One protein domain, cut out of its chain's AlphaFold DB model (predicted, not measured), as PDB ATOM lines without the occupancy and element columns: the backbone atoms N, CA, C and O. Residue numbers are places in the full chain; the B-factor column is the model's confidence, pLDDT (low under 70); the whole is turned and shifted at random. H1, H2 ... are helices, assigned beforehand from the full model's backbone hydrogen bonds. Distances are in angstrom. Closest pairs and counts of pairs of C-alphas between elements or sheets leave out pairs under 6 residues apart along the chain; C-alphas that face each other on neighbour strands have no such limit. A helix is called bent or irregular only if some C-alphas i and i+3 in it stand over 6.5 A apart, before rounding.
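Overview. This is residues 38 to 203 of the 211 residues of an uncharacterized protein of Polyporus arcularius HHB13444 (UniProt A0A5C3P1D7). A compact cluster of helices is built round H6, with H2, H5 and H8 packed along it and the short H7 on its first half. H3 folds back beside the last part of H2, and H4 links this pair to H1, a short helix far out from the core. The printed part has 166 residues with eight named helices, H1 to H8 in order along the chain, and no named strand; the class is all helix. It is compact and rounded, with a radius of gyration of the C-alphas of 15.7 A and spans of 46 by 37 by 32 A.

Arrangement. H2, residues 63 to 84, touches the hub H6, residues 139 to 155, at a steep tilt of 43 degrees, opposite ways; the closest C-alphas, of Gly 71 and Thr 148, are 5.8 A apart. H3, residues 90 to 104, forms a helical hairpin with H2 at 15 degrees, and H2 touches it with residues 76 to 83 alone, closest at the C-alphas of Val 83 and Arg 93, 5.3 A. H5, residues 124 to 135, forms a helical hairpin with H6 at 25 degrees, the C-alphas of Ala 124 and Ala 146 being closest at 5.6 A. H5 is irregular: C-alphas 127 and 130 are 8.6 A apart. H8, residues 185 to 201, touches H6 at a shallow tilt of 7 degrees, opposite ways, with Ala 140 and Ala 199 closest, their C-alphas 4.4 A apart. H7, residues 168 to 176, touches H6 at residues 143 to 147 alone, with the C-alphas of Leu 143 and Val 173 closest at 7.4 A. H4, residues 109 to 119, touches H3 at 61 degrees, a steep tilt, closest at the C-alphas of Phe 103 and Arg 116, 5.2 A. H1, residues 45 to 52, touches H4 at 32 degrees, only just shallow, closest at the C-alphas of Leu 48 and Ile 109, 6.6 A; it is apart from H6. Every O i to N i+4 pair is within hydrogen-bond range in H1, H2, H3, H4, H6 and H7, but 6 of 8 in H5 and 11 of 13 in H8.

Along the chain. H1 begins at C-alpha 45 (35.600, -1.928, -36.952). H2 is 31.1 A long, H3 20.3 A, H6 24.2 A and H8 24.1 A; H8 ends at C-alpha 201 (53.970, 0.339, -60.805).

Size, cuts and confidence. The C-alphas of Thr 56 and Pro 168, the two farthest apart, are 47.0 A apart. The printed part has no cut. The link from H6 to H7, residues 156 to 167, is long. Mean pLDDT of the printed part is 83.5; residue 38, residues 54 to 61, residues 158 to 182 and residue 203 are under 70.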
ATOM      1  N   PRO A  38      46.285  -6.782 -28.826       58.50
ATOM      2  CA  PRO A  38      47.155  -6.829 -30.007       58.50
ATOM      3  C   PRO A  38      46.420  -7.172 -31.304       58.50
ATOM      4  O   PRO A  38      46.627  -6.552 -32.340       58.50
ATOM      5  N   THR A  39      45.512  -8.144 -31.245       75.31
ATOM      6  CA  THR A  39      44.690  -8.551 -32.389       75.31
ATOM      7  C   THR A  39      43.634  -7.486 -32.704       75.31
ATOM      8  O   THR A  39      43.298  -7.276 -33.870       75.31
ATOM      9  N   ALA A  40      43.160  -6.747 -31.694       81.69
ATOM     10  CA  ALA A  40      42.205  -5.654 -31.873       81.69
ATOM     11  C   ALA A  40      42.755  -4.527 -32.770       81.69
ATOM     12  O   ALA A  40      41.992  -3.951 -33.545       81.69
ATOM     13  N   ALA A  41      44.070  -4.273 -32.743       87.38
ATOM     14  CA  ALA A  41      44.729  -3.258 -33.574       87.38
ATOM     15  C   ALA A  41      44.575  -3.493 -35.089       87.38
ATOM     16  O   ALA A  41      44.613  -2.533 -35.854       87.38
ATOM     17  N   PHE A  42      44.323  -4.734 -35.511       92.19
ATOM     18  CA  PHE A  42      44.081  -5.101 -36.912       92.19
ATOM     19  C   PHE A  42      42.643  -5.540 -37.172       92.19
ATOM     20  O   PHE A  42      42.269  -5.806 -38.306       92.19
ATOM     21  N   THR A  43      41.819  -5.638 -36.131       89.81
ATOM     22  CA  THR A  43      40.444  -6.113 -36.266       89.81
ATOM     23  C   THR A  43      39.583  -5.039 -36.936       89.81
ATOM     24  O   THR A  43      39.632  -3.861 -36.555       89.81
ATOM     25  N   ALA A  44      38.788  -5.465 -37.920       90.75
ATOM     26  CA  ALA A  44      37.784  -4.649 -38.594       90.75
ATOM     27  C   ALA A  44      36.829  -3.971 -37.595       90.75
ATOM     28  O   ALA A  44      36.415  -4.576 -36.598       90.75
ATOM     29  N   THR A  45      36.425  -2.731 -37.864       90.44
ATOM     30  CA  THR A  45      35.600  -1.928 -36.952       90.44
ATOM     31  C   THR A  45      34.262  -2.595 -36.631       90.44
ATOM     32  O   THR A  45      33.817  -2.567 -35.481       90.44
ATOM     33  N   SER A  46      33.633  -3.264 -37.602       85.75
ATOM     34  CA  SER A  46      32.378  -3.998 -37.368       85.75
ATOM     35  C   SER A  46      32.529  -5.130 -36.341       85.75
ATOM     36  O   SER A  46      31.668  -5.288 -35.475       85.75
ATOM     37  N   LEU A  47      33.647  -5.863 -36.376       85.69
ATOM     38  CA  LEU A  47      33.958  -6.923 -35.412       85.69
ATOM     39  C   LEU A  47      34.251  -6.339 -34.027       85.69
ATOM     40  O   LEU A  47      33.744  -6.844 -33.029       85.69
ATOM     41  N   LEU A  48      34.995  -5.232 -33.953       87.38
ATOM     42  CA  LEU A  48      35.232  -4.523 -32.692       87.38
ATOM     43  C   LEU A  48      33.924  -4.035 -32.047       87.38
ATOM     44  O   LEU A  48      33.765  -4.116 -30.827       87.38
ATOM     45  N   HIS A  49      32.963  -3.560 -32.845       85.81
ATOM     46  CA  HIS A  49      31.636  -3.190 -32.351       85.81
ATOM     47  C   HIS A  49      30.835  -4.383 -31.831       85.81
ATOM     48  O   HIS A  49      30.177  -4.240 -30.800       85.81
ATOM     49  N   ALA A  50      30.899  -5.534 -32.502       81.94
ATOM     50  CA  ALA A  50      30.264  -6.759 -32.024       81.94
ATOM     51  C   ALA A  50      30.876  -7.216 -30.687       81.94
ATOM     52  O   ALA A  50      30.135  -7.519 -29.753       81.94
ATOM     53  N   VAL A  51      32.211  -7.144 -30.537       81.88
ATOM     54  CA  VAL A  51      32.879  -7.509 -29.270       81.88
ATOM     55  C   VAL A  51      32.447  -6.560 -28.158       81.88
ATOM     56  O   VAL A  51      32.137  -6.997 -27.058       81.88
ATOM     57  N   LYS A  52      32.372  -5.255 -28.447       81.31
ATOM     58  CA  LYS A  52      31.937  -4.240 -27.477       81.31
ATOM     59  C   LYS A  52      30.521  -4.485 -26.935       81.31
ATOM     60  O   LYS A  52      30.221  -4.034 -25.833       81.31
ATOM     61  N   ARG A  53      29.636  -5.116 -27.710       79.50
ATOM     62  CA  ARG A  53      28.241  -5.377 -27.320       79.50
ATOM     63  C   ARG A  53      28.053  -6.708 -26.587       79.50
ATOM     64  O   ARG A  53      26.912  -7.066 -26.322       79.50
ATOM     65  N   ASP A  54      29.138  -7.427 -26.289       69.88
ATOM     66  CA  ASP A  54      29.106  -8.799 -25.762       69.88
ATOM     67  C   ASP A  54      28.236  -9.748 -26.611       69.88
ATOM     68  O   ASP A  54      27.722 -10.763 -26.133       69.88
ATOM     69  N   GLU A  55      28.067  -9.435 -27.899       62.53
ATOM     70  CA  GLU A  55      27.379 -10.324 -28.824       62.53
ATOM     71  C   GLU A  55      28.236 -11.588 -28.940       62.53
ATOM     72  O   GLU A  55      29.443 -11.511 -29.148       62.53
ATOM     73  N   THR A  56      27.653 -12.774 -28.732       53.44
ATOM     74  CA  THR A  56      28.403 -14.031 -28.858       53.44
ATOM     75  C   THR A  56      28.740 -14.213 -30.334       53.44
ATOM     76  O   THR A  56      27.905 -14.641 -31.128       53.44
ATOM     77  N   ILE A  57      29.941 -13.781 -30.712       51.19
ATOM     78  CA  ILE A  57      30.340 -13.606 -32.102       51.19
ATOM     79  C   ILE A  57      30.569 -14.971 -32.754       51.19
ATOM     80  O   ILE A  57      31.678 -15.494 -32.778       51.19
ATOM     81  N   TRP A  58      29.516 -15.523 -33.346       50.19
ATOM     82  CA  TRP A  58      29.632 -16.436 -34.482       50.19
ATOM     83  C   TRP A  58      29.639 -15.623 -35.780       50.19
ATOM     84  O   TRP A  58      28.871 -15.900 -36.696       50.19
ATOM     85  N   THR A  59      30.446 -14.564 -35.878       54.34
ATOM     86  CA  THR A  59      30.652 -13.927 -37.181       54.34
ATOM     87  C   THR A  59      31.700 -14.740 -37.911       54.34
ATOM     88  O   THR A  59      32.894 -14.644 -37.625       54.34
ATOM     89  N   THR A  60      31.256 -15.548 -38.865       61.97
ATOM     90  CA  THR A  60      32.108 -15.894 -40.003       61.97
ATOM     91  C   THR A  60      32.673 -14.589 -40.552       61.97
ATOM     92  O   THR A  60      31.889 -13.689 -40.872       61.97
ATOM     93  N   SER A  61      34.002 -14.455 -40.587       68.62
ATOM     94  CA  SER A  61      34.627 -13.270 -41.165       68.62
ATOM     95  C   SER A  61      34.113 -13.082 -42.588       68.62
ATOM     96  O   SER A  61      33.915 -14.039 -43.342       68.62
ATOM     97  N   THR A  62      33.811 -11.838 -42.931       84.81
ATOM     98  CA  THR A  62      33.428 -11.467 -44.292       84.81
ATOM     99  C   THR A  62      34.658 -10.968 -45.034       84.81
ATOM    100  O   THR A  62      35.555 -10.383 -44.432       84.81
ATOM    101  N   PHE A  63      34.657 -11.102 -46.359       87.75
ATOM    102  CA  PHE A  63      35.719 -10.551 -47.201       87.75
ATOM    103  C   PHE A  63      35.980  -9.057 -46.929       87.75
ATOM    104  O   PHE A  63      37.124  -8.623 -46.890       87.75
ATOM    105  N   ALA A  64      34.925  -8.275 -46.672       88.12
ATOM    106  CA  ALA A  64      35.065  -6.858 -46.347       88.12
ATOM    107  C   ALA A  64      35.820  -6.616 -45.029       88.12
ATOM    108  O   ALA A  64      36.590  -5.665 -44.936       88.12
ATOM    109  N   GLN A  65      35.634  -7.486 -44.031       88.44
ATOM    110  CA  GLN A  65      36.369  -7.417 -42.767       88.44
ATOM    111  C   GLN A  65      37.841  -7.781 -42.964       88.44
ATOM    112  O   GLN A  65      38.702  -7.076 -42.447       88.44
ATOM    113  N   ASP A  66      38.133  -8.819 -43.750       91.50
ATOM    114  CA  ASP A  66      39.514  -9.208 -44.059       91.50
ATOM    115  C   ASP A  66      40.247  -8.085 -44.809       91.50
ATOM    116  O   ASP A  66      41.391  -7.757 -44.501       91.50
ATOM    117  N   VAL A  67      39.563  -7.434 -45.751       94.19
ATOM    118  CA  VAL A  67      40.086  -6.284 -46.496       94.19
ATOM    119  C   VAL A  67      40.328  -5.068 -45.593       94.19
ATOM    120  O   VAL A  67      41.382  -4.440 -45.691       94.19
ATOM    121  N   GLU A  68      39.398  -4.737 -44.693       93.94
ATOM    122  CA  GLU A  68      39.600  -3.663 -43.710       93.94
ATOM    123  C   GLU A  68      40.814  -3.961 -42.813       93.94
ATOM    124  O   GLU A  68      41.660  -3.093 -42.585       93.94
ATOM    125  N   SER A  69      40.953  -5.212 -42.366       94.25
ATOM    126  CA  SER A  69      42.116  -5.676 -41.609       94.25
ATOM    127  C   SER A  69      43.425  -5.523 -42.387       94.25
ATOM    128  O   SER A  69      44.410  -5.060 -41.812       94.25
ATOM    129  N   ILE A  70      43.446  -5.833 -43.687       96.12
ATOM    130  CA  ILE A  70      44.619  -5.606 -44.549       96.12
ATOM    131  C   ILE A  70      44.971  -4.116 -44.616       96.12
ATOM    132  O   ILE A  70      46.147  -3.770 -44.510       96.12
ATOM    133  N   GLY A  71      43.982  -3.226 -44.727       96.50
ATOM    134  CA  GLY A  71      44.228  -1.782 -44.695       96.50
ATOM    135  C   GLY A  71      44.919  -1.337 -43.400       96.50
ATOM    136  O   GLY A  71      45.897  -0.589 -43.439       96.50
ATOM    137  N   TYR A  72      44.477  -1.849 -42.245       96.81
ATOM    138  CA  TYR A  72      45.156  -1.581 -40.972       96.81
ATOM    139  C   TYR A  72      46.581  -2.140 -40.929       96.81
ATOM    140  O   TYR A  72      47.463  -1.476 -40.389       96.81
ATOM    141  N   VAL A  73      46.824  -3.321 -41.505       96.25
ATOM    142  CA  VAL A  73      48.173  -3.904 -41.602       96.25
ATOM    143  C   VAL A  73      49.096  -3.020 -42.440       96.25
ATOM    144  O   VAL A  73      50.209  -2.751 -42.004       96.25
ATOM    145  N   ILE A  74      48.635  -2.518 -43.589       96.94
ATOM    146  CA  ILE A  74      49.432  -1.632 -44.451       96.94
ATOM    147  C   ILE A  74      49.841  -0.364 -43.692       96.94
ATOM    148  O   ILE A  74      51.032  -0.071 -43.599       96.94
ATOM    149  N   LEU A  75      48.885   0.350 -43.083       96.88
ATOM    150  CA  LEU A  75      49.207   1.555 -42.306       96.88
ATOM    151  C   LEU A  75      50.122   1.249 -41.118       96.88
ATOM    152  O   LEU A  75      51.058   2.000 -40.853       96.88
ATOM    153  N   TYR A  76      49.881   0.141 -40.413       96.56
ATOM    154  CA  TYR A  76      50.731  -0.280 -39.305       96.56
ATOM    155  C   TYR A  76      52.170  -0.509 -39.762       96.56
ATOM    156  O   TYR A  76      53.091  -0.046 -39.098       96.56
ATOM    157  N   SER A  77      52.373  -1.197 -40.887       96.62
ATOM    158  CA  SER A  77      53.703  -1.463 -41.436       96.62
ATOM    159  C   SER A  77      54.448  -0.175 -41.780       96.62
ATOM    160  O   SER A  77      55.619  -0.054 -41.426       96.62
ATOM    161  N   LEU A  78      53.770   0.796 -42.400       97.00
ATOM    162  CA  LEU A  78      54.359   2.096 -42.735       97.00
ATOM    163  C   LEU A  78      54.753   2.877 -41.477       97.00
ATOM    164  O   LEU A  78      55.896   3.312 -41.354       97.00
ATOM    165  N   TYR A  79      53.843   2.990 -40.508       96.94
ATOM    166  CA  TYR A  79      54.144   3.662 -39.245       96.94
ATOM    167  C   TYR A  79      55.247   2.969 -38.458       96.94
ATOM    168  O   TYR A  79      56.122   3.634 -37.912       96.94
ATOM    169  N   LYS A  80      55.203   1.638 -38.371       94.19
ATOM    170  CA  LYS A  80      56.206   0.868 -37.642       94.19
ATOM    171  C   LYS A  80      57.585   1.095 -38.245       94.19
ATOM    172  O   LYS A  80      58.512   1.402 -37.505       94.19
ATOM    173  N   HIS A  81      57.690   1.015 -39.571       95.19
ATOM    174  CA  HIS A  81      58.932   1.310 -40.269       95.19
ATOM    175  C   HIS A  81      59.430   2.732 -39.969       95.19
ATOM    176  O   HIS A  81      60.583   2.888 -39.587       95.19
ATOM    177  N   ALA A  82      58.556   3.741 -40.048       95.88
ATOM    178  CA  ALA A  82      58.914   5.133 -39.772       95.88
ATOM    179  C   ALA A  82      59.370   5.373 -38.320       95.88
ATOM    180  O   ALA A  82      60.313   6.118 -38.069       95.88
ATOM    181  N   VAL A  83      58.716   4.741 -37.341       94.12
ATOM    182  CA  VAL A  83      59.069   4.878 -35.916       94.12
ATOM    183  C   VAL A  83      60.382   4.162 -35.586       94.12
ATOM    184  O   VAL A  83      61.159   4.648 -34.762       94.12
ATOM    185  N   GLU A  84      60.627   3.009 -36.207       93.75
ATOM    186  CA  GLU A  84      61.826   2.193 -35.990       93.75
ATOM    187  C   GLU A  84      63.025   2.637 -36.843       93.75
ATOM    188  O   GLU A  84      64.128   2.121 -36.652       93.75
ATOM    189  N   ASP A  85      62.855   3.611 -37.744       93.38
ATOM    190  CA  ASP A  85      63.963   4.137 -38.530       93.38
ATOM    191  C   ASP A  85      64.975   4.880 -37.633       93.38
ATOM    192  O   ASP A  85      64.687   5.858 -36.932       93.38
ATOM    193  N   SER A  86      66.210   4.381 -37.675       91.50
ATOM    194  CA  SER A  86      67.373   4.947 -36.994       91.50
ATOM    195  C   SER A  86      67.748   6.354 -37.468       91.50
ATOM    196  O   SER A  86      68.388   7.083 -36.713       91.50
ATOM    197  N   GLN A  87      67.377   6.730 -38.696       92.81
ATOM    198  CA  GLN A  87      67.709   8.027 -39.295       92.81
ATOM    199  C   GLN A  87      66.720   9.132 -38.905       92.81
ATOM    200  O   GLN A  87      67.007  10.317 -39.082       92.81
ATOM    201  N   VAL A  88      65.567   8.765 -38.341       91.38
ATOM    202  CA  VAL A  88      64.545   9.710 -37.888       91.38
ATOM    203  C   VAL A  88      64.976  10.376 -36.583       91.38
ATOM    204  O   VAL A  88      65.431   9.715 -35.645       91.38
ATOM    205  N   SER A  89      64.816  11.700 -36.508       95.00
ATOM    206  CA  SER A  89      65.092  12.463 -35.287       95.00
ATOM    207  C   SER A  89      64.149  12.057 -34.153       95.00
ATOM    208  O   SER A  89      63.004  11.673 -34.388       95.00
ATOM    209  N   ASP A  90      64.598  12.179 -32.903       95.06
ATOM    210  CA  ASP A  90      63.776  11.805 -31.745       95.06
ATOM    211  C   ASP A  90      62.458  12.599 -31.678       95.06
ATOM    212  O   ASP A  90      61.420  12.035 -31.324       95.06
ATOM    213  N   ASP A  91      62.476  13.871 -32.091       96.00
ATOM    214  CA  ASP A  91      61.285  14.724 -32.156       96.00
ATOM    215  C   ASP A  91      60.267  14.198 -33.180       96.00
ATOM    216  O   ASP A  91      59.093  14.015 -32.853       96.00
ATOM    217  N   LEU A  92      60.710  13.878 -34.404       94.75
ATOM    218  CA  LEU A  92      59.829  13.317 -35.432       94.75
ATOM    219  C   LEU A  92      59.335  11.919 -35.033       94.75
ATOM    220  O   LEU A  92      58.153  11.615 -35.197       94.75
ATOM    221  N   ARG A  93      60.195  11.088 -34.430       96.50
ATOM    222  CA  ARG A  93      59.811   9.769 -33.904       96.50
ATOM    223  C   ARG A  93      58.714   9.886 -32.846       96.50
ATOM    224  O   ARG A  93      57.787   9.071 -32.833       96.50
ATOM    225  N   ALA A  94      58.789  10.883 -31.964       95.81
ATOM    226  CA  ALA A  94      57.766  11.127 -30.952       95.81
ATOM    227  C   ALA A  94      56.421  11.524 -31.582       95.81
ATOM    228  O   ALA A  94      55.377  11.023 -31.162       95.81
ATOM    229  N   GLU A  95      56.432  12.374 -32.608       97.62
ATOM    230  CA  GLU A  95      55.222  12.770 -33.332       97.62
ATOM    231  C   GLU A  95      54.600  11.607 -34.130       97.62
ATOM    232  O   GLU A  95      53.404  11.334 -33.994       97.62
ATOM    233  N   LEU A  96      55.414  10.826 -34.849       96.75
ATOM    234  CA  LEU A  96      54.994   9.579 -35.506       96.75
ATOM    235  C   LEU A  96      54.386   8.587 -34.505       96.75
ATOM    236  O   LEU A  96      53.351   7.974 -34.769       96.75
ATOM    237  N   SER A  97      54.981   8.465 -33.317       95.12
ATOM    238  CA  SER A  97      54.470   7.592 -32.254       95.12
ATOM    239  C   SER A  97      53.103   8.050 -31.731       95.12
ATOM    240  O   SER A  97      52.259   7.212 -31.396       95.12
ATOM    241  N   LYS A  98      52.839   9.365 -31.680       95.06
ATOM    242  CA  LYS A  98      51.516   9.911 -31.322       95.06
ATOM    243  C   LYS A  98      50.472   9.597 -32.390       95.06
ATOM    244  O   LYS A  98      49.336   9.254 -32.048       95.06
ATOM    245  N   GLU A  99      50.828   9.708 -33.668       96.00
ATOM    246  CA  GLU A  99      49.955   9.295 -34.770       96.00
ATOM    247  C   GLU A  99      49.643   7.801 -34.712       96.00
ATOM    248  O   GLU A  99      48.471   7.428 -34.619       96.00
ATOM    249  N   PHE A 100      50.679   6.963 -34.633       94.81
ATOM    250  CA  PHE A 100      50.570   5.511 -34.506       94.81
ATOM    251  C   PHE A 100      49.661   5.097 -33.341       94.81
ATOM    252  O   PHE A 100      48.723   4.312 -33.507       94.81
ATOM    253  N   THR A 101      49.884   5.679 -32.161       91.94
ATOM    254  CA  THR A 101      49.068   5.416 -30.965       91.94
ATOM    255  C   THR A 101      47.599   5.762 -31.214       91.94
ATOM    256  O   THR A 101      46.712   5.038 -30.769       91.94
ATOM    257  N   GLY A 102      47.327   6.819 -31.985       90.31
ATOM    258  CA  GLY A 102      45.975   7.227 -32.360       90.31
ATOM    259  C   GLY A 102      45.216   6.226 -33.242       90.31
ATOM    260  O   GLY A 102      43.989   6.254 -33.248       90.31
ATOM    261  N   PHE A 103      45.896   5.328 -33.956       90.94
ATOM    262  CA  PHE A 103      45.241   4.302 -34.778       90.94
ATOM    263  C   PHE A 103      45.212   2.921 -34.121       90.94
ATOM    264  O   PHE A 103      44.238   2.179 -34.292       90.94
ATOM    265  N   PHE A 104      46.275   2.575 -33.389       92.94
ATOM    266  CA  PHE A 104      46.568   1.187 -33.024       92.94
ATOM    267  C   PHE A 104      46.612   0.917 -31.520       92.94
ATOM    268  O   PHE A 104      46.693  -0.244 -31.124       92.94
ATOM    269  N   SER A 105      46.542   1.947 -30.673       88.31
ATOM    270  CA  SER A 105      46.694   1.785 -29.228       88.31
ATOM    271  C   SER A 105      45.569   2.451 -28.440       88.31
ATOM    272  O   SER A 105      45.135   3.569 -28.719       88.31
ATOM    273  N   ALA A 106      45.077   1.735 -27.433       88.06
ATOM    274  CA  ALA A 106      44.116   2.220 -26.452       88.06
ATOM    275  C   ALA A 106      44.071   1.275 -25.249       88.06
ATOM    276  O   ALA A 106      44.435   0.115 -25.368       88.06
ATOM    277  N   ALA A 107      43.538   1.726 -24.112       85.94
ATOM    278  CA  ALA A 107      43.382   0.876 -22.926       85.94
ATOM    279  C   ALA A 107      42.345  -0.258 -23.099       85.94
ATOM    280  O   ALA A 107      42.348  -1.223 -22.341       85.94
ATOM    281  N   ASN A 108      41.418  -0.124 -24.050       84.94
ATOM    282  CA  ASN A 108      40.365  -1.098 -24.343       84.94
ATOM    283  C   ASN A 108      39.764  -0.851 -25.741       84.94
ATOM    284  O   ASN A 108      40.045   0.166 -26.378       84.94
ATOM    285  N   ILE A 109      38.884  -1.752 -26.196       86.62
ATOM    286  CA  ILE A 109      38.223  -1.682 -27.514       86.62
ATOM    287  C   ILE A 109      37.437  -0.377 -27.713       86.62
ATOM    288  O   ILE A 109      37.454   0.193 -28.801       86.62
ATOM    289  N   THR A 110      36.770   0.135 -26.672       86.31
ATOM    290  CA  THR A 110      36.034   1.408 -26.773       86.31
ATOM    291  C   THR A 110      36.982   2.577 -27.024       86.31
ATOM    292  O   THR A 110      36.689   3.425 -27.868       86.31
ATOM    293  N   GLY A 111      38.123   2.609 -26.334       87.31
ATOM    294  CA  GLY A 111      39.170   3.596 -26.581       87.31
ATOM    295  C   GLY A 111      39.738   3.484 -27.996       87.31
ATOM    296  O   GLY A 111      39.876   4.500 -28.665       87.31
ATOM    297  N   LEU A 112      39.971   2.264 -28.492       89.69
ATOM    298  CA  LEU A 112      40.516   2.041 -29.835       89.69
ATOM    299  C   LEU A 112      39.567   2.562 -30.921       89.69
ATOM    300  O   LEU A 112      39.977   3.324 -31.794       89.69
ATOM    301  N   LEU A 113      38.282   2.205 -30.828       88.81
ATOM    302  CA  LEU A 113      37.242   2.707 -31.729       88.81
ATOM    303  C   LEU A 113      37.131   4.236 -31.672       88.81
ATOM    304  O   LEU A 113      36.975   4.882 -32.705       88.81
ATOM    305  N   THR A 114      37.235   4.823 -30.475       89.44
ATOM    306  CA  THR A 114      37.182   6.282 -30.292       89.44
ATOM    307  C   THR A 114      38.385   6.969 -30.934       89.44
ATOM    308  O   THR A 114      38.203   7.939 -31.667       89.44
ATOM    309  N   ASN A 115      39.596   6.452 -30.716       90.50
ATOM    310  CA  ASN A 115      40.827   7.010 -31.271       90.50
ATOM    311  C   ASN A 115      40.815   6.962 -32.808       90.50
ATOM    312  O   ASN A 115      41.024   7.989 -33.455       90.50
ATOM    313  N   ARG A 116      40.441   5.813 -33.392       91.50
ATOM    314  CA  ARG A 116      40.267   5.667 -34.846       91.50
ATOM    315  C   ARG A 116      39.224   6.635 -35.396       91.50
ATOM    316  O   ARG A 116      39.485   7.326 -36.375       91.50
ATOM    317  N   ALA A 117      38.062   6.730 -34.748       88.56
ATOM    318  CA  ALA A 117      37.009   7.647 -35.172       88.56
ATOM    319  C   ALA A 117      37.469   9.110 -35.132       88.56
ATOM    320  O   ALA A 117      37.111   9.868 -36.027       88.56
ATOM    321  N   LEU A 118      38.255   9.513 -34.125       88.81
ATOM    322  CA  LEU A 118      38.834  10.855 -34.044       88.81
ATOM    323  C   LEU A 118      39.815  11.121 -35.185       88.81
ATOM    324  O   LEU A 118      39.722  12.178 -35.799       88.81
ATOM    325  N   ARG A 119      40.689  10.163 -35.515       90.38
ATOM    326  CA  ARG A 119      41.600  10.286 -36.661       90.38
ATOM    327  C   ARG A 119      40.825  10.426 -37.970       90.38
ATOM    328  O   ARG A 119      41.007  11.395 -38.688       90.38
ATOM    329  N   PHE A 120      39.848   9.562 -38.230       90.00
ATOM    330  CA  PHE A 120      39.069   9.618 -39.474       90.00
ATOM    331  C   PHE A 120      38.157  10.855 -39.625       90.00
ATOM    332  O   PHE A 120      37.585  11.063 -40.699       90.00
ATOM    333  N   ARG A 121      38.019  11.720 -38.604       85.88
ATOM    334  CA  ARG A 121      37.326  13.021 -38.752       85.88
ATOM    335  C   ARG A 121      38.044  13.966 -39.701       85.88
ATOM    336  O   ARG A 121      37.382  14.792 -40.324       85.88
ATOM    337  N   HIS A 122      39.354  13.825 -39.803       85.19
ATOM    338  CA  HIS A 122      40.214  14.665 -40.614       85.19
ATOM    339  C   HIS A 122      40.559  13.946 -41.931       85.19
ATOM    340  O   HIS A 122      40.127  12.808 -42.151       85.19
ATOM    341  N   ASP A 123      41.205  14.623 -42.880       87.25
ATOM    342  CA  ASP A 123      41.766  13.957 -44.069       87.25
ATOM    343  C   ASP A 123      43.105  13.289 -43.740       87.25
ATOM    344  O   ASP A 123      43.557  13.314 -42.593       87.25
ATOM    345  N   ALA A 124      43.700  12.636 -44.739       88.56
ATOM    346  CA  ALA A 124      45.001  12.001 -44.599       88.56
ATOM    347  C   ALA A 124      46.088  13.015 -44.203       88.56
ATOM    348  O   ALA A 124      46.905  12.683 -43.350       88.56
ATOM    349  N   GLU A 125      46.046  14.233 -44.760       88.00
ATOM    350  CA  GLU A 125      47.005  15.310 -44.480       88.00
ATOM    351  C   GLU A 125      47.034  15.623 -42.989       88.00
ATOM    352  O   GLU A 125      48.045  15.438 -42.332       88.00
ATOM    353  N   GLU A 126      45.892  15.987 -42.417       90.25
ATOM    354  CA  GLU A 126      45.794  16.368 -41.010       90.25
ATOM    355  C   GLU A 126      45.959  15.160 -40.063       90.25
ATOM    356  O   GLU A 126      46.440  15.295 -38.936       90.25
ATOM    357  N   SER A 127      45.546  13.959 -40.486       92.69
ATOM    358  CA  SER A 127      45.545  12.772 -39.613       92.69
ATOM    359  C   SER A 127      46.888  12.066 -39.520       92.69
ATOM    360  O   SER A 127      47.124  11.389 -38.510       92.69
ATOM    361  N   MET A 128      47.689  12.170 -40.583       95.94
ATOM    362  CA  MET A 128      48.927  11.425 -40.804       95.94
ATOM    363  C   MET A 128      50.056  12.322 -41.343       95.94
ATOM    364  O   MET A 128      50.937  11.831 -42.050       95.94
ATOM    365  N   GLN A 129      50.025  13.630 -41.059       96.06
ATOM    366  CA  GLN A 129      50.995  14.612 -41.566       96.06
ATOM    367  C   GLN A 129      52.447  14.176 -41.360       96.06
ATOM    368  O   GLN A 129      53.276  14.372 -42.244       96.06
ATOM    369  N   TYR A 130      52.771  13.567 -40.215       97.56
ATOM    370  CA  TYR A 130      54.148  13.188 -39.912       97.56
ATOM    371  C   TYR A 130      54.563  11.931 -40.667       97.56
ATOM    372  O   TYR A 130      55.705  11.846 -41.114       97.56
ATOM    373  N   LEU A 131      53.642  10.979 -40.854       97.38
ATOM    374  CA  LEU A 131      53.895   9.832 -41.723       97.38
ATOM    375  C   LEU A 131      54.079  10.272 -43.176       97.38
ATOM    376  O   LEU A 131      55.023   9.830 -43.819       97.38
ATOM    377  N   ILE A 132      53.215  11.151 -43.683       95.75
ATOM    378  CA  ILE A 132      53.319  11.671 -45.053       95.75
ATOM    379  C   ILE A 132      54.645  12.417 -45.232       95.75
ATOM    380  O   ILE A 132      55.367  12.130 -46.179       95.75
ATOM    381  N   ALA A 133      55.019  13.285 -44.288       94.69
ATOM    382  CA  ALA A 133      56.294  14.000 -44.327       94.69
ATOM    383  C   ALA A 133      57.514  13.062 -44.276       94.69
ATOM    384  O   ALA A 133      58.513  13.315 -44.943       94.69
ATOM    385  N   TYR A 134      57.449  11.969 -43.506       95.75
ATOM    386  CA  TYR A 134      58.503  10.947 -43.497       95.75
ATOM    387  C   TYR A 134      58.625  10.237 -44.856       95.75
ATOM    388  O   TYR A 134      59.732   9.956 -45.314       95.75
ATOM    389  N   LEU A 135      57.493   9.971 -45.510       94.56
ATOM    390  CA  LEU A 135      57.421   9.266 -46.788       94.56
ATOM    391  C   LEU A 135      57.623  10.172 -48.011       94.56
ATOM    392  O   LEU A 135      57.640   9.650 -49.116       94.56
ATOM    393  N   ASP A 136      57.804  11.485 -47.851       89.81
ATOM    394  CA  ASP A 136      57.770  12.478 -48.945       89.81
ATOM    395  C   ASP A 136      58.768  12.198 -50.093       89.81
ATOM    396  O   ASP A 136      58.546  12.561 -51.245       89.81
ATOM    397  N   ASN A 137      59.850  11.466 -49.811       88.06
ATOM    398  CA  ASN A 137      60.824  11.049 -50.827       88.06
ATOM    399  C   ASN A 137      60.415   9.795 -51.630       88.06
ATOM    400  O   ASN A 137      61.129   9.406 -52.556       88.06
ATOM    401  N   ASP A 138      59.303   9.149 -51.282       90.62
ATOM    402  CA  ASP A 138      58.765   7.954 -51.930       90.62
ATOM    403  C   ASP A 138      57.273   8.155 -52.242       90.62
ATOM    404  O   ASP A 138      56.378   7.831 -51.454       90.62
ATOM    405  N   THR A 139      57.006   8.698 -53.432       90.31
ATOM    406  CA  THR A 139      55.650   8.987 -53.919       90.31
ATOM    407  C   THR A 139      54.741   7.758 -53.868       90.31
ATOM    408  O   THR A 139      53.581   7.880 -53.475       90.31
ATOM    409  N   ALA A 140      55.259   6.562 -54.168       91.00
ATOM    410  CA  ALA A 140      54.478   5.330 -54.120       91.00
ATOM    411  C   ALA A 140      54.012   5.008 -52.693       91.00
ATOM    412  O   ALA A 140      52.857   4.625 -52.480       91.00
ATOM    413  N   LEU A 141      54.877   5.195 -51.692       93.75
ATOM    414  CA  LEU A 141      54.500   4.995 -50.292       93.75
ATOM    415  C   LEU A 141      53.545   6.082 -49.782       93.75
ATOM    416  O   LEU A 141      52.625   5.750 -49.029       93.75
ATOM    417  N   VAL A 142      53.694   7.337 -50.220       93.62
ATOM    418  CA  VAL A 142      52.733   8.415 -49.913       93.62
ATOM    419  C   VAL A 142      51.348   8.081 -50.473       93.62
ATOM    420  O   VAL A 142      50.362   8.122 -49.734       93.62
ATOM    421  N   LEU A 143      51.271   7.683 -51.748       91.50
ATOM    422  CA  LEU A 143      50.026   7.257 -52.394       91.50
ATOM    423  C   LEU A 143      49.406   6.063 -51.662       91.50
ATOM    424  O   LEU A 143      48.216   6.081 -51.340       91.50
ATOM    425  N   CYS A 144      50.215   5.056 -51.324       94.38
ATOM    426  CA  CYS A 144      49.782   3.883 -50.569       94.38
ATOM    427  C   CYS A 144      49.187   4.259 -49.199       94.38
ATOM    428  O   CYS A 144      48.101   3.784 -48.842       94.38
ATOM    429  N   ALA A 145      49.853   5.143 -48.450       95.56
ATOM    430  CA  ALA A 145      49.386   5.622 -47.153       95.56
ATOM    431  C   ALA A 145      48.059   6.385 -47.280       95.56
ATOM    432  O   ALA A 145      47.077   6.041 -46.613       95.56
ATOM    433  N   ALA A 146      48.008   7.387 -48.161       94.12
ATOM    434  CA  ALA A 146      46.845   8.249 -48.346       94.12
ATOM    435  C   ALA A 146      45.623   7.466 -48.851       94.12
ATOM    436  O   ALA A 146      44.535   7.581 -48.281       94.12
ATOM    437  N   ALA A 147      45.804   6.611 -49.863       93.81
ATOM    438  CA  ALA A 147      44.736   5.777 -50.410       93.81
ATOM    439  C   ALA A 147      44.183   4.805 -49.361       93.81
ATOM    440  O   ALA A 147      42.967   4.663 -49.219       93.81
ATOM    441  N   THR A 148      45.062   4.178 -48.575       96.44
ATOM    442  CA  THR A 148      44.650   3.255 -47.511       96.44
ATOM    443  C   THR A 148      43.912   3.977 -46.389       96.44
ATOM    444  O   THR A 148      42.872   3.496 -45.934       96.44
ATOM    445  N   PHE A 149      44.374   5.158 -45.972       95.25
ATOM    446  CA  PHE A 149      43.644   5.968 -45.001       95.25
ATOM    447  C   PHE A 149      42.263   6.369 -45.518       95.25
ATOM    448  O   PHE A 149      41.281   6.226 -44.790       95.25
ATOM    449  N   ASN A 150      42.163   6.831 -46.765       92.50
ATOM    450  CA  ASN A 150      40.890   7.240 -47.357       92.50
ATOM    451  C   ASN A 150      39.915   6.065 -47.465       92.50
ATOM    452  O   ASN A 150      38.749   6.205 -47.089       92.50
ATOM    453  N   PHE A 151      40.399   4.893 -47.879       93.50
ATOM    454  CA  PHE A 151      39.615   3.663 -47.900       93.50
ATOM    455  C   PHE A 151      39.083   3.303 -46.505       93.50
ATOM    456  O   PHE A 151      37.875   3.129 -46.325       93.50
ATOM    457  N   LEU A 152      39.948   3.270 -45.487       94.00
ATOM    458  CA  LEU A 152      39.540   2.969 -44.113       94.00
ATOM    459  C   LEU A 152      38.583   4.029 -43.548       94.00
ATOM    460  O   LEU A 152      37.574   3.683 -42.932       94.00
ATOM    461  N   SER A 153      38.851   5.311 -43.789       91.62
ATOM    462  CA  SER A 153      37.990   6.427 -43.381       91.62
ATOM    463  C   SER A 153      36.598   6.317 -44.011       91.62
ATOM    464  O   SER A 153      35.586   6.498 -43.327       91.62
ATOM    465  N   ASN A 154      36.534   5.924 -45.288       89.25
ATOM    466  CA  ASN A 154      35.290   5.671 -46.003       89.25
ATOM    467  C   ASN A 154      34.473   4.541 -45.356       89.25
ATOM    468  O   ASN A 154      33.287   4.728 -45.078       89.25
ATOM    469  N   LEU A 155      35.112   3.406 -45.044       87.62
ATOM    470  CA  LEU A 155      34.458   2.283 -44.357       87.62
ATOM    471  C   LEU A 155      33.946   2.661 -42.962       87.62
ATOM    472  O   LEU A 155      32.909   2.166 -42.522       87.62
ATOM    473  N   ASN A 156      34.646   3.570 -42.285       83.38
ATOM    474  CA  ASN A 156      34.307   4.033 -40.944       83.38
ATOM    475  C   ASN A 156      33.297   5.209 -40.930       83.38
ATOM    476  O   ASN A 156      32.895   5.648 -39.855       83.38
ATOM    477  N   GLN A 157      32.842   5.686 -42.101       70.19
ATOM    478  CA  GLN A 157      31.721   6.626 -42.306       70.19
ATOM    479  C   GLN A 157      31.733   7.910 -41.451       70.19
ATOM    480  O   GLN A 157      30.682   8.463 -41.106       70.19
ATOM    481  N   VAL A 158      32.906   8.443 -41.107       58.03
ATOM    482  CA  VAL A 158      32.989   9.678 -40.316       58.03
ATOM    483  C   VAL A 158      32.801  10.897 -41.236       58.03
ATOM    484  O   VAL A 158      33.641  11.188 -42.089       58.03
ATOM    485  N   LYS A 159      31.678  11.622 -41.091       47.12
ATOM    486  CA  LYS A 159      31.394  12.864 -41.845       47.12
ATOM    487  C   LYS A 159      32.412  13.965 -41.501       47.12
ATOM    488  O   LYS A 159      32.624  14.249 -40.325       47.12
ATOM    489  N   LYS A 160      32.986  14.606 -42.526       53.00
ATOM    490  CA  LYS A 160      33.931  15.734 -42.412       53.00
ATOM    491  C   LYS A 160      33.185  17.086 -42.386       53.00
ATOM    492  O   LYS A 160      32.185  17.224 -43.095       53.00
ATOM    493  N   PRO A 161      33.680  18.109 -41.673       45.41
ATOM    494  CA  PRO A 161      33.590  19.493 -42.129       45.41
ATOM    495  C   PRO A 161      34.589  19.736 -43.280       45.41
ATOM    496  O   PRO A 161      35.688  19.189 -43.289       45.41
ATOM    497  N   ARG A 162      34.186  20.511 -44.292       45.81
ATOM    498  CA  ARG A 162      34.976  20.806 -45.503       45.81
ATOM    499  C   ARG A 162      36.153  21.732 -45.159       45.81
ATOM    500  O   ARG A 162      35.935  22.707 -44.446       45.81
ATOM    501  N   ASN A 163      37.353  21.443 -45.669       48.34
ATOM    502  CA  ASN A 163      38.533  22.305 -45.537       48.34
ATOM    503  C   ASN A 163      39.161  22.489 -46.931       48.34
ATOM    504  O   ASN A 163      39.384  21.498 -47.619       48.34
ATOM    505  N   ASP A 164      39.369  23.733 -47.370       49.09
ATOM    506  CA  ASP A 164      39.680  24.089 -48.772       49.09
ATOM    507  C   ASP A 164      41.199  24.231 -49.058       49.09
ATOM    508  O   ASP A 164      41.602  24.772 -50.090       49.09
ATOM    509  N   SER A 165      42.062  23.742 -48.162       52.38
ATOM    510  CA  SER A 165      43.524  23.920 -48.207       52.38
ATOM    511  C   SER A 165      44.274  22.586 -48.327       52.38
ATOM    512  O   SER A 165      44.967  22.197 -47.399       52.38
ATOM    513  N   LEU A 166      44.120  21.885 -49.452       54.03
ATOM    514  CA  LEU A 166      44.819  20.615 -49.713       54.03
ATOM    515  C   LEU A 166      46.148  20.804 -50.454       54.03
ATOM    516  O   LEU A 166      46.198  21.580 -51.420       54.03
ATOM    517  N   ASP A 167      47.155  20.024 -50.055       67.19
ATOM    518  CA  ASP A 167      48.453  19.846 -50.723       67.19
ATOM    519  C   ASP A 167      48.325  19.368 -52.198       67.19
ATOM    520  O   ASP A 167      47.392  18.629 -52.528       67.19
ATOM    521  N   PRO A 168      49.228  19.758 -53.128       62.41
ATOM    522  CA  PRO A 168      49.189  19.341 -54.536       62.41
ATOM    523  C   PRO A 168      49.217  17.826 -54.803       62.41
ATOM    524  O   PRO A 168      48.522  17.383 -55.717       62.41
ATOM    525  N   ILE A 169      49.977  17.029 -54.041       56.25
ATOM    526  CA  ILE A 169      50.054  15.565 -54.231       56.25
ATOM    527  C   ILE A 169      48.752  14.918 -53.752       56.25
ATOM    528  O   ILE A 169      48.174  14.064 -54.425       56.25
ATOM    529  N   LEU A 170      48.216  15.391 -52.628       59.16
ATOM    530  CA  LEU A 170      46.918  14.940 -52.126       59.16
ATOM    531  C   LEU A 170      45.763  15.385 -53.027       59.16
ATOM    532  O   LEU A 170      44.795  14.645 -53.199       59.16
ATOM    533  N   ARG A 171      45.890  16.544 -53.684       60.16
ATOM    534  CA  ARG A 171      44.975  16.960 -54.751       60.16
ATOM    535  C   ARG A 171      45.014  16.022 -55.947       60.16
ATOM    536  O   ARG A 171      43.957  15.836 -56.528       60.16
ATOM    537  N   MET A 172      46.156  15.442 -56.319       58.75
ATOM    538  CA  MET A 172      46.186  14.435 -57.390       58.75
ATOM    539  C   MET A 172      45.374  13.201 -56.993       58.75
ATOM    540  O   MET A 172      44.500  12.796 -57.750       58.75
ATOM    541  N   VAL A 173      45.542  12.695 -55.765       59.03
ATOM    542  CA  VAL A 173      44.734  11.571 -55.249       59.03
ATOM    543  C   VAL A 173      43.237  11.903 -55.242       59.03
ATOM    544  O   VAL A 173      42.417  11.081 -55.643       59.03
ATOM    545  N   GLU A 174      42.858  13.112 -54.818       59.53
ATOM    546  CA  GLU A 174      41.449  13.531 -54.809       59.53
ATOM    547  C   GLU A 174      40.874  13.853 -56.203       59.53
ATOM    548  O   GLU A 174      39.669  13.689 -56.412       59.53
ATOM    549  N   GLN A 175      41.693  14.333 -57.146       54.84
ATOM    550  CA  GLN A 175      41.267  14.705 -58.502       54.84
ATOM    551  C   GLN A 175      41.209  13.511 -59.448       54.84
ATOM    552  O   GLN A 175      40.304  13.460 -60.281       54.84
ATOM    553  N   GLU A 176      42.147  12.571 -59.335       49.53
ATOM    554  CA  GLU A 176      42.186  11.389 -60.194       49.53
ATOM    555  C   GLU A 176      41.107  10.382 -59.791       49.53
ATOM    556  O   GLU A 176      40.475   9.790 -60.666       49.53
ATOM    557  N   LEU A 177      40.790  10.273 -58.496       50.81
ATOM    558  CA  LEU A 177      39.743   9.386 -57.993       50.81
ATOM    559  C   LEU A 177      39.016  10.004 -56.789       50.81
ATOM    560  O   LEU A 177      39.363   9.730 -55.637       50.81
ATOM    561  N   PRO A 178      37.946  10.798 -57.003       52.19
ATOM    562  CA  PRO A 178      37.114  11.239 -55.899       52.19
ATOM    563  C   PRO A 178      36.439  10.003 -55.303       52.19
ATOM    564  O   PRO A 178      35.479   9.486 -55.864       52.19
ATOM    565  N   THR A 179      36.923   9.514 -54.162       51.34
ATOM    566  CA  THR A 179      36.169   8.587 -53.310       51.34
ATOM    567  C   THR A 179      35.257   9.404 -52.396       51.34
ATOM    568  O   THR A 179      35.701   9.839 -51.327       51.34
ATOM    569  N   PRO A 180      33.986   9.669 -52.765       54.34
ATOM    570  CA  PRO A 180      33.029  10.246 -51.834       54.34
ATOM    571  C   PRO A 180      32.945   9.380 -50.571       54.34
ATOM    572  O   PRO A 180      32.707   8.176 -50.647       54.34
ATOM    573  N   ARG A 181      33.128   9.990 -49.391       60.34
ATOM    574  CA  ARG A 181      32.948   9.294 -48.104       60.34
ATOM    575  C   ARG A 181      31.526   8.731 -48.002       60.34
ATOM    576  O   ARG A 181      30.557   9.445 -48.252       60.34
ATOM    577  N   GLY A 182      31.409   7.484 -47.556       63.66
ATOM    578  CA  GLY A 182      30.165   6.713 -47.551       63.66
ATOM    579  C   GLY A 182      29.941   5.881 -48.817       63.66
ATOM    580  O   GLY A 182      28.860   5.314 -48.973       63.66
ATOM    581  N   MET A 183      30.937   5.788 -49.703       78.62
ATOM    582  CA  MET A 183      30.906   4.890 -50.853       78.62
ATOM    583  C   MET A 183      30.747   3.432 -50.382       78.62
ATOM    584  O   MET A 183      31.479   3.004 -49.478       78.62
ATOM    585  N   PRO A 184      29.826   2.649 -50.973       84.19
ATOM    586  CA  PRO A 184      29.683   1.230 -50.667       84.19
ATOM    587  C   PRO A 184      31.001   0.468 -50.845       84.19
ATOM    588  O   PRO A 184      31.767   0.745 -51.764       84.19
ATOM    589  N   PHE A 185      31.246  -0.552 -50.013       87.06
ATOM    590  CA  PHE A 185      32.464  -1.375 -50.090       87.06
ATOM    591  C   PHE A 185      32.749  -1.895 -51.510       87.06
ATOM    592  O   PHE A 185      33.893  -1.881 -51.952       87.06
ATOM    593  N   VAL A 186      31.703  -2.315 -52.230       86.94
ATOM    594  CA  VAL A 186      31.795  -2.859 -53.597       86.94
ATOM    595  C   VAL A 186      32.338  -1.863 -54.626       86.94
ATOM    596  O   VAL A 186      32.867  -2.291 -55.644       86.94
ATOM    597  N   GLU A 187      32.234  -0.565 -54.350       87.06
ATOM    598  CA  GLU A 187      32.781   0.511 -55.180       87.06
ATOM    599  C   GLU A 187      34.138   0.984 -54.640       87.06
ATOM    600  O   GLU A 187      35.076   1.172 -55.406       87.06
ATOM    601  N   ALA A 188      34.282   1.100 -53.314       87.56
ATOM    602  CA  ALA A 188      35.505   1.609 -52.692       87.56
ATOM    603  C   ALA A 188      36.696   0.645 -52.813       87.56
ATOM    604  O   ALA A 188      37.833   1.083 -52.973       87.56
ATOM    605  N   TYR A 189      36.450  -0.667 -52.726       92.38
ATOM    606  CA  TYR A 189      37.513  -1.672 -52.761       92.38
ATOM    607  C   TYR A 189      38.251  -1.731 -54.111       92.38
ATOM    608  O   TYR A 189      39.481  -1.672 -54.092       92.38
ATOM    609  N   PRO A 190      37.571  -1.810 -55.276       93.25
ATOM    610  CA  PRO A 190      38.253  -1.786 -56.568       93.25
ATOM    611  C   PRO A 190      39.125  -0.545 -56.771       93.25
ATOM    612  O   PRO A 190      40.265  -0.693 -57.199       93.25
ATOM    613  N   LEU A 191      38.625   0.639 -56.395       91.50
ATOM    614  CA  LEU A 191      39.365   1.899 -56.518       91.50
ATOM    615  C   LEU A 191      40.625   1.906 -55.652       91.50
ATOM    616  O   LEU A 191      41.706   2.247 -56.120       91.50
ATOM    617  N   TRP A 192      40.506   1.475 -54.395       94.25
ATOM    618  CA  TRP A 192      41.660   1.357 -53.508       94.25
ATOM    619  C   TRP A 192      42.720   0.405 -54.078       94.25
ATOM    620  O   TRP A 192      43.900   0.738 -54.094       94.25
ATOM    621  N   ILE A 193      42.309  -0.754 -54.603       94.62
ATOM    622  CA  ILE A 193      43.234  -1.710 -55.224       94.62
ATOM    623  C   ILE A 193      43.892  -1.147 -56.486       94.62
ATOM    624  O   ILE A 193      45.064  -1.435 -56.722       94.62
ATOM    625  N   GLU A 194      43.167  -0.386 -57.303       93.19
ATOM    626  CA  GLU A 194      43.716   0.256 -58.498       93.19
ATOM    627  C   GLU A 194      44.819   1.250 -58.131       93.19
ATOM    628  O   GLU A 194      45.940   1.089 -58.608       93.19
ATOM    629  N   ILE A 195      44.571   2.139 -57.166       90.94
ATOM    630  CA  ILE A 195      45.582   3.095 -56.685       90.94
ATOM    631  C   ILE A 195      46.798   2.367 -56.099       90.94
ATOM    632  O   ILE A 195      47.940   2.721 -56.383       90.94
ATOM    633  N   LEU A 196      46.585   1.312 -55.301       92.06
ATOM    634  CA  LEU A 196      47.697   0.522 -54.761       92.06
ATOM    635  C   LEU A 196      48.523  -0.155 -55.863       92.06
ATOM    636  O   LEU A 196      49.734  -0.315 -55.715       92.06
ATOM    637  N   ARG A 197      47.889  -0.569 -56.966       91.12
ATOM    638  CA  ARG A 197      48.596  -1.128 -58.124       91.12
ATOM    639  C   ARG A 197      49.375  -0.054 -58.864       91.12
ATOM    640  O   ARG A 197      50.515  -0.317 -59.220       91.12
ATOM    641  N   GLU A 198      48.790   1.115 -59.081       89.19
ATOM    642  CA  GLU A 198      49.464   2.240 -59.729       89.19
ATOM    643  C   GLU A 198      50.690   2.675 -58.928       89.19
ATOM    644  O   GLU A 198      51.793   2.670 -59.471       89.19
ATOM    645  N   ALA A 199      50.543   2.877 -57.617       87.38
ATOM    646  CA  ALA A 199      51.662   3.160 -56.721       87.38
ATOM    647  C   ALA A 199      52.756   2.078 -56.803       87.38
ATOM    648  O   ALA A 199      53.945   2.380 -56.864       87.38
ATOM    649  N   ALA A 200      52.377   0.796 -56.868       86.88
ATOM    650  CA  ALA A 200      53.343  -0.291 -57.026       86.88
ATOM    651  C   ALA A 200      54.042  -0.300 -58.402       86.88
ATOM    652  O   ALA A 200      55.163  -0.797 -58.508       86.88
ATOM    653  N   LEU A 201      53.403   0.221 -59.455       84.94
ATOM    654  CA  LEU A 201      53.970   0.339 -60.805       84.94
ATOM    655  C   LEU A 201      54.859   1.579 -60.965       84.94
ATOM    656  O   LEU A 201      55.805   1.545 -61.753       84.94
ATOM    657  N   GLU A 202      54.612   2.634 -60.186       72.69
ATOM    658  CA  GLU A 202      55.484   3.810 -60.072       72.69
ATOM    659  C   GLU A 202      56.833   3.514 -59.393       72.69
ATOM    660  O   GLU A 202      57.702   4.382 -59.331       72.69
ATOM    661  N   LEU A 203      57.077   2.265 -58.981       62.22
ATOM    662  CA  LEU A 203      58.393   1.774 -58.578       62.22
ATOM    663  C   LEU A 203      59.232   1.269 -59.776       62.22
ATOM    664  O   LEU A 203      59.446   0.062 -59.919       62.22
TER     665      LEU A 203